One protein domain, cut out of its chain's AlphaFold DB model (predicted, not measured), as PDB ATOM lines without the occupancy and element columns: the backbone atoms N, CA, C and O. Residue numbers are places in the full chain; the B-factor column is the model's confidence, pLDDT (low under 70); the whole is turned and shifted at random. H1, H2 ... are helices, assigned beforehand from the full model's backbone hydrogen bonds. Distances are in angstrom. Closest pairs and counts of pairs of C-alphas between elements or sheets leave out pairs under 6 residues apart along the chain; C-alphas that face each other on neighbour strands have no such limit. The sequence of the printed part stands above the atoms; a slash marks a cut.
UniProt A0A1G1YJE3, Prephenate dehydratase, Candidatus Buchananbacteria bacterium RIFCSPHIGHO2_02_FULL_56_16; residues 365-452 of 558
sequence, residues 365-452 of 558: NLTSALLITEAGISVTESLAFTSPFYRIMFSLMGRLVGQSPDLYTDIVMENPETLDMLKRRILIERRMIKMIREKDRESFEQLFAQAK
ATOM      1  N   ASN A 365     -23.007   0.581   7.736       91.88
ATOM      2  CA  ASN A 365     -22.519  -0.765   7.436       91.88
ATOM      3  C   ASN A 365     -21.980  -1.489   8.678       91.88
ATOM      4  O   ASN A 365     -22.246  -2.679   8.843       91.88
ATOM      5  N   LEU A 366     -21.255  -0.792   9.562       91.81
ATOM      6  CA  LEU A 366     -20.760  -1.375  10.811       91.81
ATOM      7  C   LEU A 366     -21.914  -1.769  11.743       91.81
ATOM      8  O   LEU A 366     -21.930  -2.888  12.244       91.81
ATOM      9  N   THR A 367     -22.903  -0.891  11.937       92.75
ATOM     10  CA  THR A 367     -24.099  -1.184  12.741       92.75
ATOM     11  C   THR A 367     -24.854  -2.386  12.180       92.75
ATOM     12  O   THR A 367     -25.245  -3.263  12.944       92.75
ATOM     13  N   SER A 368     -25.035  -2.473  10.858       91.12
ATOM     14  CA  SER A 368     -25.685  -3.631  10.236       91.12
ATOM     15  C   SER A 368     -24.899  -4.928  10.436       91.12
ATOM     16  O   SER A 368     -25.499  -5.955  10.745       91.12
ATOM     17  N   ALA A 369     -23.569  -4.893  10.307       90.12
ATOM     18  CA  ALA A 369     -22.721  -6.059  10.551       90.12
ATOM     19  C   ALA A 369     -22.787  -6.527  12.018       90.12
ATOM     20  O   ALA A 369     -22.888  -7.727  12.285       90.12
ATOM     21  N   LEU A 370     -22.782  -5.583  12.963       91.56
ATOM     22  CA  LEU A 370     -22.928  -5.869  14.391       91.56
ATOM     23  C   LEU A 370     -24.309  -6.446  14.714       91.56
ATOM     24  O   LEU A 370     -24.379  -7.431  15.436       91.56
ATOM     25  N   LEU A 371     -25.385  -5.931  14.113       91.56
ATOM     26  CA  LEU A 371     -26.735  -6.468  14.307       91.56
ATOM     27  C   LEU A 371     -26.850  -7.935  13.858       91.56
ATOM     28  O   LEU A 371     -27.462  -8.746  14.546       91.56
ATOM     29  N   ILE A 372     -26.242  -8.293  12.720       88.38
ATOM     30  CA  ILE A 372     -26.201  -9.688  12.246       88.38
ATOM     31  C   ILE A 372     -25.407 -10.563  13.225       88.38
ATOM     32  O   ILE A 372     -25.809 -11.690  13.513       88.38
ATOM     33  N   THR A 373     -24.303 -10.029  13.753       88.38
ATOM     34  CA  THR A 373     -23.444 -10.722  14.722       88.38
ATOM     35  C   THR A 373     -24.185 -10.969  16.039       88.38
ATOM     36  O   THR A 373     -24.170 -12.086  16.547       88.38
ATOM     37  N   GLU A 374     -24.884  -9.961  16.567       92.56
ATOM     38  CA  GLU A 374     -25.687 -10.060  17.794       92.56
ATOM     39  C   GLU A 374     -26.881 -11.009  17.646       92.56
ATOM     40  O   GLU A 374     -27.240 -11.694  18.600       92.56
ATOM     41  N   ALA A 375     -27.470 -11.100  16.451       90.00
ATOM     42  CA  ALA A 375     -28.551 -12.043  16.174       90.00
ATOM     43  C   ALA A 375     -28.100 -13.519  16.209       90.00
ATOM     44  O   ALA A 375     -28.949 -14.409  16.231       90.00
ATOM     45  N   GLY A 376     -26.789 -13.797  16.183       86.94
ATOM     46  CA  GLY A 376     -26.242 -15.158  16.199       86.94
ATOM     47  C   GLY A 376     -26.544 -15.974  14.935       86.94
ATOM     48  O   GLY A 376     -26.449 -17.198  14.953       86.94
ATOM     49  N   ILE A 377     -26.931 -15.315  13.839       83.19
ATOM     50  CA  ILE A 377     -27.292 -15.969  12.577       83.19
ATOM     51  C   ILE A 377     -26.022 -16.327  11.799       83.19
ATOM     52  O   ILE A 377     -25.099 -15.519  11.678       83.19
ATOM     53  N   SER A 378     -25.990 -17.523  11.204       85.12
ATOM     54  CA  SER A 378     -24.924 -17.907  10.275       85.12
ATOM     55  C   SER A 378     -24.947 -17.007   9.041       85.12
ATOM     56  O   SER A 378     -25.885 -17.025   8.242       85.12
ATOM     57  N   VAL A 379     -23.878 -16.235   8.856       81.25
ATOM     58  CA  VAL A 379     -23.715 -15.350   7.696       81.25
ATOM     59  C   VAL A 379     -23.753 -16.147   6.392       81.25
ATOM     60  O   VAL A 379     -24.427 -15.749   5.444       81.25
ATOM     61  N   THR A 380     -23.083 -17.299   6.346       82.19
ATOM     62  CA  THR A 380     -23.046 -18.157   5.156       82.19
ATOM     63  C   THR A 380     -24.428 -18.698   4.808       82.19
ATOM     64  O   THR A 380     -24.818 -18.667   3.643       82.19
ATOM     65  N   GLU A 381     -25.196 -19.147   5.804       84.75
ATOM     66  CA  GLU A 381     -26.562 -19.629   5.573       84.75
ATOM     67  C   GLU A 381     -27.506 -18.490   5.207       84.75
ATOM     68  O   GLU A 381     -28.363 -18.667   4.344       84.75
ATOM     69  N   SER A 382     -27.316 -17.299   5.788       84.06
ATOM     70  CA  SER A 382     -28.135 -16.131   5.463       84.06
ATOM     71  C   SER A 382     -28.125 -15.848   3.960       84.06
ATOM     72  O   SER A 382     -29.179 -15.546   3.415       84.06
ATOM     73  N   LEU A 383     -26.999 -16.076   3.260       81.50
ATOM     74  CA  LEU A 383     -26.862 -15.890   1.810       81.50
ATOM     75  C   LEU A 383     -27.777 -16.800   0.971       81.50
ATOM     76  O   LEU A 383     -28.017 -16.485  -0.198       81.50
ATOM     77  N   ALA A 384     -28.309 -17.887   1.536       82.38
ATOM     78  CA  ALA A 384     -29.285 -18.749   0.871       82.38
ATOM     79  C   ALA A 384     -30.699 -18.136   0.823       82.38
ATOM     80  O   ALA A 384     -31.482 -18.482  -0.056       82.38
ATOM     81  N   PHE A 385     -31.015 -17.185   1.707       81.94
ATOM     82  CA  PHE A 385     -32.330 -16.535   1.802       81.94
ATOM     83  C   PHE A 385     -32.411 -15.218   1.013       81.94
ATOM     84  O   PHE A 385     -33.236 -14.355   1.310       81.94
ATOM     85  N   THR A 386     -31.517 -15.011   0.039       72.69
ATOM     86  CA  THR A 386     -31.212 -13.660  -0.448       72.69
ATOM     87  C   THR A 386     -31.513 -13.420  -1.912       72.69
ATOM     88  O   THR A 386     -31.370 -14.293  -2.764       72.69
ATOM     89  N   SER A 387     -31.851 -12.167  -2.210       78.12
ATOM     90  CA  SER A 387     -31.723 -11.601  -3.547       78.12
ATOM     91  C   SER A 387     -30.287 -11.095  -3.785       78.12
ATOM     92  O   SER A 387     -29.546 -10.846  -2.823       78.12
ATOM     93  N   PRO A 388     -29.876 -10.853  -5.045       77.44
ATOM     94  CA  PRO A 388     -28.566 -10.271  -5.352       77.44
ATOM     95  C   PRO A 388     -28.284  -8.936  -4.638       77.44
ATOM     96  O   PRO A 388     -27.127  -8.611  -4.379       77.44
ATOM     97  N   PHE A 389     -29.325  -8.186  -4.255       81.62
ATOM     98  CA  PHE A 389     -29.192  -6.952  -3.477       81.62
ATOM     99  C   PHE A 389     -28.522  -7.181  -2.117       81.62
ATOM    100  O   PHE A 389     -27.596  -6.457  -1.755       81.62
ATOM    101  N   TYR A 390     -28.930  -8.213  -1.373       83.19
ATOM    102  CA  TYR A 390     -28.306  -8.501  -0.079       83.19
ATOM    103  C   TYR A 390     -26.838  -8.904  -0.248       83.19
ATOM    104  O   TYR A 390     -26.012  -8.530   0.576       83.19
ATOM    105  N   ARG A 391     -26.473  -9.586  -1.344       81.94
ATOM    106  CA  ARG A 391     -25.064  -9.885  -1.658       81.94
ATOM    107  C   ARG A 391     -24.245  -8.615  -1.880       81.94
ATOM    108  O   ARG A 391     -23.118  -8.541  -1.394       81.94
ATOM    109  N   ILE A 392     -24.809  -7.604  -2.548       85.06
ATOM    110  CA  ILE A 392     -24.174  -6.281  -2.678       85.06
ATOM    111  C   ILE A 392     -23.971  -5.668  -1.293       85.06
ATOM    112  O   ILE A 392     -22.843  -5.319  -0.947       85.06
ATOM    113  N   MET A 393     -25.027  -5.592  -0.481       84.56
ATOM    114  CA  MET A 393     -24.957  -5.035   0.875       84.56
ATOM    115  C   MET A 393     -23.916  -5.759   1.734       84.56
ATOM    116  O   MET A 393     -23.062  -5.125   2.354       84.56
ATOM    117  N   PHE A 394     -23.918  -7.089   1.696       85.19
ATOM    118  CA  PHE A 394     -22.952  -7.921   2.395       85.19
ATOM    119  C   PHE A 394     -21.519  -7.663   1.913       85.19
ATOM    120  O   PHE A 394     -20.612  -7.542   2.731       85.19
ATOM    121  N   SER A 395     -21.297  -7.497   0.605       84.31
ATOM    122  CA  SER A 395     -19.970  -7.175   0.063       84.31
ATOM    123  C   SER A 395     -19.431  -5.829   0.566       84.31
ATOM    124  O   SER A 395     -18.227  -5.690   0.785       84.31
ATOM    125  N   LEU A 396     -20.308  -4.845   0.803       86.81
ATOM    126  CA  LEU A 396     -19.936  -3.551   1.379       86.81
ATOM    127  C   LEU A 396     -19.559  -3.689   2.859       86.81
ATOM    128  O   LEU A 396     -18.544  -3.131   3.281       86.81
ATOM    129  N   MET A 397     -20.319  -4.478   3.626       88.38
ATOM    130  CA  MET A 397     -20.009  -4.790   5.028       88.38
ATOM    131  C   MET A 397     -18.701  -5.579   5.150       88.38
ATOM    132  O   MET A 397     -17.808  -5.183   5.893       88.38
ATOM    133  N   GLY A 398     -18.538  -6.649   4.368       84.88
ATOM    134  CA  GLY A 398     -17.327  -7.469   4.350       84.88
ATOM    135  C   GLY A 398     -16.092  -6.672   3.936       84.88
ATOM    136  O   GLY A 398     -15.033  -6.812   4.544       84.88
ATOM    137  N   ARG A 399     -16.231  -5.754   2.968       83.31
ATOM    138  CA  ARG A 399     -15.164  -4.812   2.597       83.31
ATOM    139  C   ARG A 399     -14.746  -3.929   3.771       83.31
ATOM    140  O   ARG A 399     -13.559  -3.639   3.875       83.31
ATOM    141  N   LEU A 400     -15.688  -3.464   4.588       85.56
ATOM    142  CA  LEU A 400     -15.404  -2.623   5.751       85.56
ATOM    143  C   LEU A 400     -14.713  -3.430   6.860       85.56
ATOM    144  O   LEU A 400     -13.650  -3.035   7.324       85.56
ATOM    145  N   VAL A 401     -15.292  -4.572   7.243       85.62
ATOM    146  CA  VAL A 401     -14.810  -5.411   8.357       85.62
ATOM    147  C   VAL A 401     -13.483  -6.107   8.028       85.62
ATOM    148  O   VAL A 401     -12.661  -6.314   8.914       85.62
ATOM    149  N   GLY A 402     -13.230  -6.431   6.758       81.44
ATOM    150  CA  GLY A 402     -11.992  -7.078   6.310       81.44
ATOM    151  C   GLY A 402     -10.769  -6.157   6.224       81.44
ATOM    152  O   GLY A 402      -9.722  -6.580   5.739       81.44
ATOM    153  N   GLN A 403     -10.880  -4.891   6.630       76.56
ATOM    154  CA  GLN A 403      -9.793  -3.915   6.563       76.56
ATOM    155  C   GLN A 403      -9.275  -3.530   7.944       76.56
ATOM    156  O   GLN A 403      -9.928  -3.749   8.957       76.56
ATOM    157  N   SER A 404      -8.087  -2.917   7.983       78.19
ATOM    158  CA  SER A 404      -7.565  -2.336   9.221       78.19
ATOM    159  C   SER A 404      -8.544  -1.270   9.747       78.19
ATOM    160  O   SER A 404      -8.890  -0.355   8.991       78.19
ATOM    161  N   PRO A 405      -8.984  -1.374  11.016       83.94
ATOM    162  CA  PRO A 405     -10.012  -0.496  11.568       83.94
ATOM    163  C   PRO A 405      -9.517   0.942  11.738       83.94
ATOM    164  O   PRO A 405     -10.313   1.868  11.611       83.94
ATOM    165  N   ASP A 406      -8.209   1.128  11.948       84.75
ATOM    166  CA  ASP A 406      -7.566   2.398  12.294       84.75
ATOM    167  C   ASP A 406      -8.071   3.596  11.485       84.75
ATOM    168  O   ASP A 406      -8.398   4.622  12.067       84.75
ATOM    169  N   LEU A 407      -8.142   3.480  10.154       84.31
ATOM    170  CA  LEU A 407      -8.543   4.602   9.299       84.31
ATOM    171  C   LEU A 407     -10.022   4.966   9.488       84.31
ATOM    172  O   LEU A 407     -10.361   6.142   9.554       84.31
ATOM    173  N   TYR A 408     -10.901   3.970   9.562       87.69
ATOM    174  CA  TYR A 408     -12.337   4.196   9.723       87.69
ATOM    175  C   TYR A 408     -12.666   4.716  11.118       87.69
ATOM    176  O   TYR A 408     -13.485   5.623  11.254       87.69
ATOM    177  N   THR A 409     -11.995   4.175  12.138       90.38
ATOM    178  CA  THR A 409     -12.063   4.674  13.511       90.38
ATOM    179  C   THR A 409     -11.672   6.145  13.558       90.38
ATOM    180  O   THR A 409     -12.454   6.959  14.035       90.38
ATOM    181  N   ASP A 410     -10.520   6.489  12.987       93.25
ATOM    182  CA  ASP A 410     -10.022   7.859  12.914       93.25
ATOM    183  C   ASP A 410     -10.998   8.793  12.163       93.25
ATOM    184  O   ASP A 410     -11.307   9.871  12.657       93.25
ATOM    185  N   ILE A 411     -11.538   8.390  11.003       92.38
ATOM    186  CA  ILE A 411     -12.507   9.203  10.234       92.38
ATOM    187  C   ILE A 411     -13.742   9.539  11.072       92.38
ATOM    188  O   ILE A 411     -14.212  10.674  11.065       92.38
ATOM    189  N   VAL A 412     -14.292   8.543  11.767       93.75
ATOM    190  CA  VAL A 412     -15.518   8.708  12.549       93.75
ATOM    191  C   VAL A 412     -15.244   9.518  13.816       93.75
ATOM    192  O   VAL A 412     -15.991  10.447  14.112       93.75
ATOM    193  N   MET A 413     -14.202   9.161  14.567       95.00
ATOM    194  CA  MET A 413     -13.935   9.729  15.891       95.00
ATOM    195  C   MET A 413     -13.334  11.133  15.834       95.00
ATOM    196  O   MET A 413     -13.618  11.937  16.718       95.00
ATOM    197  N   GLU A 414     -12.541  11.440  14.806       95.88
ATOM    198  CA  GLU A 414     -11.863  12.736  14.687       95.88
ATOM    199  C   GLU A 414     -12.672  13.770  13.889       95.88
ATOM    200  O   GLU A 414     -12.311  14.949  13.892       95.88
ATOM    201  N   ASN A 415     -13.757  13.372  13.207       96.56
ATOM    202  CA  ASN A 415     -14.652  14.327  12.552       96.56
ATOM    203  C   ASN A 415     -15.547  15.023  13.604       96.56
ATOM    204  O   ASN A 415     -16.366  14.357  14.248       96.56
ATOM    205  N   PRO A 416     -15.428  16.356  13.772       95.62
ATOM    206  CA  PRO A 416     -16.149  17.098  14.807       95.62
ATOM    207  C   PRO A 416     -17.675  17.080  14.625       95.62
ATOM    208  O   PRO A 416     -18.409  17.189  15.605       95.62
ATOM    209  N   GLU A 417     -18.155  16.861  13.402       96.88
ATOM    210  CA  GLU A 417     -19.578  16.865  13.047       96.88
ATOM    211  C   GLU A 417     -20.265  15.504  13.291       96.88
ATOM    212  O   GLU A 417     -21.497  15.381  13.232       96.88
ATOM    213  N   THR A 418     -19.495  14.447  13.592       96.56
ATOM    214  CA  THR A 418     -20.007  13.074  13.740       96.56
ATOM    215  C   THR A 418     -21.088  12.962  14.812       96.56
ATOM    216  O   THR A 418     -22.124  12.330  14.585       96.56
ATOM    217  N   LEU A 419     -20.875  13.555  15.992       96.12
ATOM    218  CA  LEU A 419     -21.811  13.412  17.112       96.12
ATOM    219  C   LEU A 419     -23.165  14.062  16.815       96.12
ATOM    220  O   LEU A 419     -24.206  13.516  17.187       96.12
ATOM    221  N   ASP A 420     -23.176  15.193  16.116       96.44
ATOM    222  CA  ASP A 420     -24.415  15.880  15.756       96.44
ATOM    223  C   ASP A 420     -25.155  15.170  14.618       96.44
ATOM    224  O   ASP A 420     -26.389  15.106  14.618       96.44
ATOM    225  N   MET A 421     -24.435  14.541  13.683       96.25
ATOM    226  CA  MET A 421     -25.039  13.594  12.741       96.25
ATOM    227  C   MET A 421     -25.684  12.401  13.473       96.25
ATOM    228  O   MET A 421     -26.839  12.066  13.199       96.25
ATOM    229  N   LEU A 422     -25.010  11.813  14.468       96.06
ATOM    230  CA  LEU A 422     -25.546  10.687  15.243       96.06
ATOM    231  C   LEU A 422     -26.797  11.046  16.053       96.06
ATOM    232  O   LEU A 422     -27.759  10.276  16.067       96.06
ATOM    233  N   LYS A 423     -26.839  12.227  16.682       96.75
ATOM    234  CA  LYS A 423     -28.050  12.719  17.367       96.75
ATOM    235  C   LYS A 423     -29.239  12.805  16.405       96.75
ATOM    236  O   LYS A 423     -30.340  12.365  16.749       96.75
ATOM    237  N   ARG A 424     -29.019  13.326  15.190       95.56
ATOM    238  CA  ARG A 424     -30.043  13.389  14.130       95.56
ATOM    239  C   ARG A 424     -30.502  11.990  13.715       95.56
ATOM    240  O   ARG A 424     -31.708  11.755  13.624       95.56
ATOM    241  N   ARG A 425     -29.570  11.047  13.545       95.06
ATOM    242  CA  ARG A 425     -29.878   9.643  13.229       95.06
ATOM    243  C   ARG A 425     -30.761   8.989  14.295       95.06
ATOM    244  O   ARG A 425     -31.803   8.435  13.954       95.06
ATOM    245  N   ILE A 426     -30.420   9.137  15.577       96.19
ATOM    246  CA  ILE A 426     -31.216   8.600  16.696       96.19
ATOM    247  C   ILE A 426     -32.640   9.167  16.685       96.19
ATOM    248  O   ILE A 426     -33.603   8.440  16.929       96.19
ATOM    249  N   LEU A 427     -32.804  10.462  16.396       96.81
ATOM    250  CA  LEU A 427     -34.130  11.078  16.310       96.81
ATOM    251  C   LEU A 427     -34.964  10.485  15.165       96.81
ATOM    252  O   LEU A 427     -36.158  10.241  15.342       96.81
ATOM    253  N   ILE A 428     -34.356  10.237  14.002       95.06
ATOM    254  CA  ILE A 428     -35.023   9.587  12.863       95.06
ATOM    255  C   ILE A 428     -35.449   8.162  13.238       95.06
ATOM    256  O   ILE A 428     -36.619   7.819  13.087       95.06
ATOM    257  N   GLU A 429     -34.543   7.363  13.801       95.50
ATOM    258  CA  GLU A 429     -34.822   5.977  14.198       95.50
ATOM    259  C   GLU A 429     -35.910   5.890  15.278       95.50
ATOM    260  O   GLU A 429     -36.829   5.081  15.167       95.50
ATOM    261  N   ARG A 430     -35.897   6.784  16.276       97.25
ATOM    262  CA  ARG A 430     -36.966   6.866  17.289       97.25
ATOM    263  C   ARG A 430     -38.330   7.192  16.684       97.25
ATOM    264  O   ARG A 430     -39.327   6.607  17.108       97.25
ATOM    265  N   ARG A 431     -38.388   8.099  15.698       96.00
ATOM    266  CA  ARG A 431     -39.633   8.397  14.968       96.00
ATOM    267  C   ARG A 431     -40.140   7.165  14.221       96.00
ATOM    268  O   ARG A 431     -41.316   6.839  14.356       96.00
ATOM    269  N   MET A 432     -39.258   6.442  13.525       97.06
ATOM    270  CA  MET A 432     -39.625   5.197  12.837       97.06
ATOM    271  C   MET A 432     -40.144   4.134  13.812       97.06
ATOM    272  O   MET A 432     -41.186   3.537  13.560       97.06
ATOM    273  N   ILE A 433     -39.480   3.936  14.957       97.88
ATOM    274  CA  ILE A 433     -39.926   2.988  15.993       97.88
ATOM    275  C   ILE A 433     -41.341   3.321  16.475       97.88
ATOM    276  O   ILE A 433     -42.162   2.416  16.626       97.88
ATOM    277  N   LYS A 434     -41.636   4.609  16.708       97.88
ATOM    278  CA  LYS A 434     -42.974   5.058  17.111       97.88
ATOM    279  C   LYS A 434     -44.019   4.705  16.045       97.88
ATOM    280  O   LYS A 434     -44.989   4.027  16.370       97.88
ATOM    281  N   MET A 435     -43.776   5.079  14.787       98.00
ATOM    282  CA  MET A 435     -44.690   4.803  13.668       98.00
ATOM    283  C   MET A 435     -44.937   3.300  13.481       98.00
ATOM    284  O   MET A 435     -46.078   2.877  13.321       98.00
ATOM    285  N   ILE A 436     -43.888   2.473  13.568       97.94
ATOM    286  CA  ILE A 436     -43.994   1.009  13.456       97.94
ATOM    287  C   ILE A 436     -44.836   0.433  14.601       97.94
ATOM    288  O   ILE A 436     -45.700  -0.413  14.366       97.94
ATOM    289  N   ARG A 437     -44.614   0.896  15.838       98.12
ATOM    290  CA  ARG A 437     -45.368   0.443  17.018       98.12
ATOM    291  C   ARG A 437     -46.852   0.793  16.916       98.12
ATOM    292  O   ARG A 437     -47.692  -0.030  17.263       98.12
ATOM    293  N   GLU A 438     -47.152   1.997  16.446       97.94
ATOM    294  CA  GLU A 438     -48.516   2.513  16.291       97.94
ATOM    295  C   GLU A 438     -49.190   2.018  14.999       97.94
ATOM    296  O   GLU A 438     -50.387   2.224  14.818       97.94
ATOM    297  N   LYS A 439     -48.444   1.325  14.121       97.69
ATOM    298  CA  LYS A 439     -48.861   0.945  12.761       97.69
ATOM    299  C   LYS A 439     -49.355   2.147  11.941       97.69
ATOM    300  O   LYS A 439     -50.250   2.009  11.107       97.69
ATOM    301  N   ASP A 440     -48.755   3.314  12.169       97.62
ATOM    302  CA  ASP A 440     -49.071   4.561  11.474       97.62
ATOM    303  C   ASP A 440     -48.506   4.532  10.048       97.62
ATOM    304  O   ASP A 440     -47.390   4.976   9.763       97.62
ATOM    305  N   ARG A 441     -49.285   3.925   9.153       97.00
ATOM    306  CA  ARG A 441     -48.923   3.728   7.752       97.00
ATOM    307  C   ARG A 441     -48.766   5.049   7.005       97.00
ATOM    308  O   ARG A 441     -47.832   5.172   6.220       97.00
ATOM    309  N   GLU A 442     -49.659   6.004   7.244       97.62
ATOM    310  CA  GLU A 442     -49.672   7.277   6.524       97.62
ATOM    311  C   GLU A 442     -48.389   8.063   6.804       97.62
ATOM    312  O   GLU A 442     -47.662   8.414   5.872       97.62
ATOM    313  N   SER A 443     -48.040   8.250   8.081       96.44
ATOM    314  CA  SER A 443     -46.805   8.952   8.440       96.44
ATOM    315  C   SER A 443     -45.556   8.208   7.967       96.44
ATOM    316  O   SER A 443     -44.568   8.839   7.586       96.44
ATOM    317  N   PHE A 444     -45.577   6.871   7.967       96.38
ATOM    318  CA  PHE A 444     -44.446   6.079   7.483       96.38
ATOM    319  C   PHE A 444     -44.260   6.213   5.963       96.38
ATOM    320  O   PHE A 444     -43.136   6.403   5.502       96.38
ATOM    321  N   GLU A 445     -45.342   6.184   5.176       96.19
ATOM    322  CA  GLU A 445     -45.309   6.415   3.724       96.19
ATOM    323  C   GLU A 445     -44.842   7.844   3.381       96.19
ATOM    324  O   GLU A 445     -44.075   8.033   2.431       96.19
ATOM    325  N   GLN A 446     -45.201   8.844   4.195       95.56
ATOM    326  CA  GLN A 446     -44.717  10.221   4.030       95.56
ATOM    327  C   GLN A 446     -43.188  10.347   4.152       95.56
ATOM    328  O   GLN A 446     -42.602  11.191   3.472       95.56
ATOM    329  N   LEU A 447     -42.509   9.495   4.936       94.00
ATOM    330  CA  LEU A 447     -41.038   9.492   5.000       94.00
ATOM    331  C   LEU A 447     -40.407   9.173   3.635       94.00
ATOM    332  O   LEU A 447     -39.409   9.787   3.255       94.00
ATOM    333  N   PHE A 448     -41.005   8.253   2.870       93.94
ATOM    334  CA  PHE A 448     -40.542   7.930   1.518       93.94
ATOM    335  C   PHE A 448     -40.773   9.092   0.558       93.94
ATOM    336  O   PHE A 448     -39.904   9.379  -0.263       93.94
ATOM    337  N   ALA A 449     -41.920   9.769   0.663       93.38
ATOM    338  CA  ALA A 449     -42.222  10.935  -0.161       93.38
ATOM    339  C   ALA A 449     -41.216  12.071   0.084       93.38
ATOM    340  O   ALA A 449     -40.655  12.597  -0.874       93.38
ATOM    341  N   GLN A 450     -40.910  12.366   1.352       93.69
ATOM    342  CA  GLN A 450     -39.916  13.374   1.739       93.69
ATOM    343  C   GLN A 450     -38.518  13.041   1.198       93.69
ATOM    344  O   GLN A 450     -37.845  13.899   0.626       93.69
ATOM    345  N   ALA A 451     -38.079  11.785   1.334       93.00
ATOM    346  CA  ALA A 451     -36.794  11.351   0.789       93.00
ATOM    347  C   ALA A 451     -36.773  11.441  -0.746       93.00
ATOM    348  O   ALA A 451     -35.808  11.933  -1.327       93.00
ATOM    349  N   LYS A 452     -37.851  11.015  -1.412       92.94
ATOM    350  CA  LYS A 452     -37.977  11.073  -2.873       92.94
ATOM    351  C   LYS A 452     -37.905  12.505  -3.401       92.94
ATOM    352  O   LYS A 452     -37.245  12.740  -4.410       92.94
TER     353      LYS A 452
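AT A GLANCE: This is residues 365 to 452 of the 558 residues of the protein "Prephenate dehydratase" of Candidatus Buchananbacteria bacterium RIFCSPHIGHO2_02_FULL_56_16 (UniProt A0A1G1YJE3). An open U of helices: H1 and H3, with H2 near H3, form one limb, H4 lies at the turn, and long H5 forms the other, with H6 folded back as a hairpin. The printed part has 88 residues with six named helices, H1 to H6 in order, and no named strand: all helix. It is loose, radius of gyration of the C-alphas 16.4 A, spanning 42 by 40 by 26 A.

IN THESE COORDINATES: H1, residues 365 to 374, starts at C-alpha 365 (-22.519, -0.765, 7.436). H2 is 379 to 385, H3 388 to 401, 20.0 A long, H4 406 to 414, H5 418 to 438, 30.5 A. H6, 441 to 452, ends at C-alpha 452 (-37.977, 11.073, -2.873).

HOW THE PARTS SIT: H1 touches H3 at residues 396 to 401 alone, about perpendicular at 85 degrees; the closest C-alphas, Asn 365 and Met 397, are 5.3 A apart. H3 and H4 are only just apart, 8.5 A. H5 and H6 touch, closest C-alphas Met 435 and Phe 444, 6.3 A, opposite ways at 34.9 degrees, a shallow tilt only just short of steep. Every O i to N i+4 pair is within hydrogen-bond range in H1, H3, H4 and H5; H6 has 7 of 8, H2 1 of 3, but 4 of 4 O i to N i+3.

THE WHOLE: C-alphas 404 and 442 are farthest apart, 43.3 A. The printed part has no cut, its five links are tight, and no printed residue is under 70 in pLDDT.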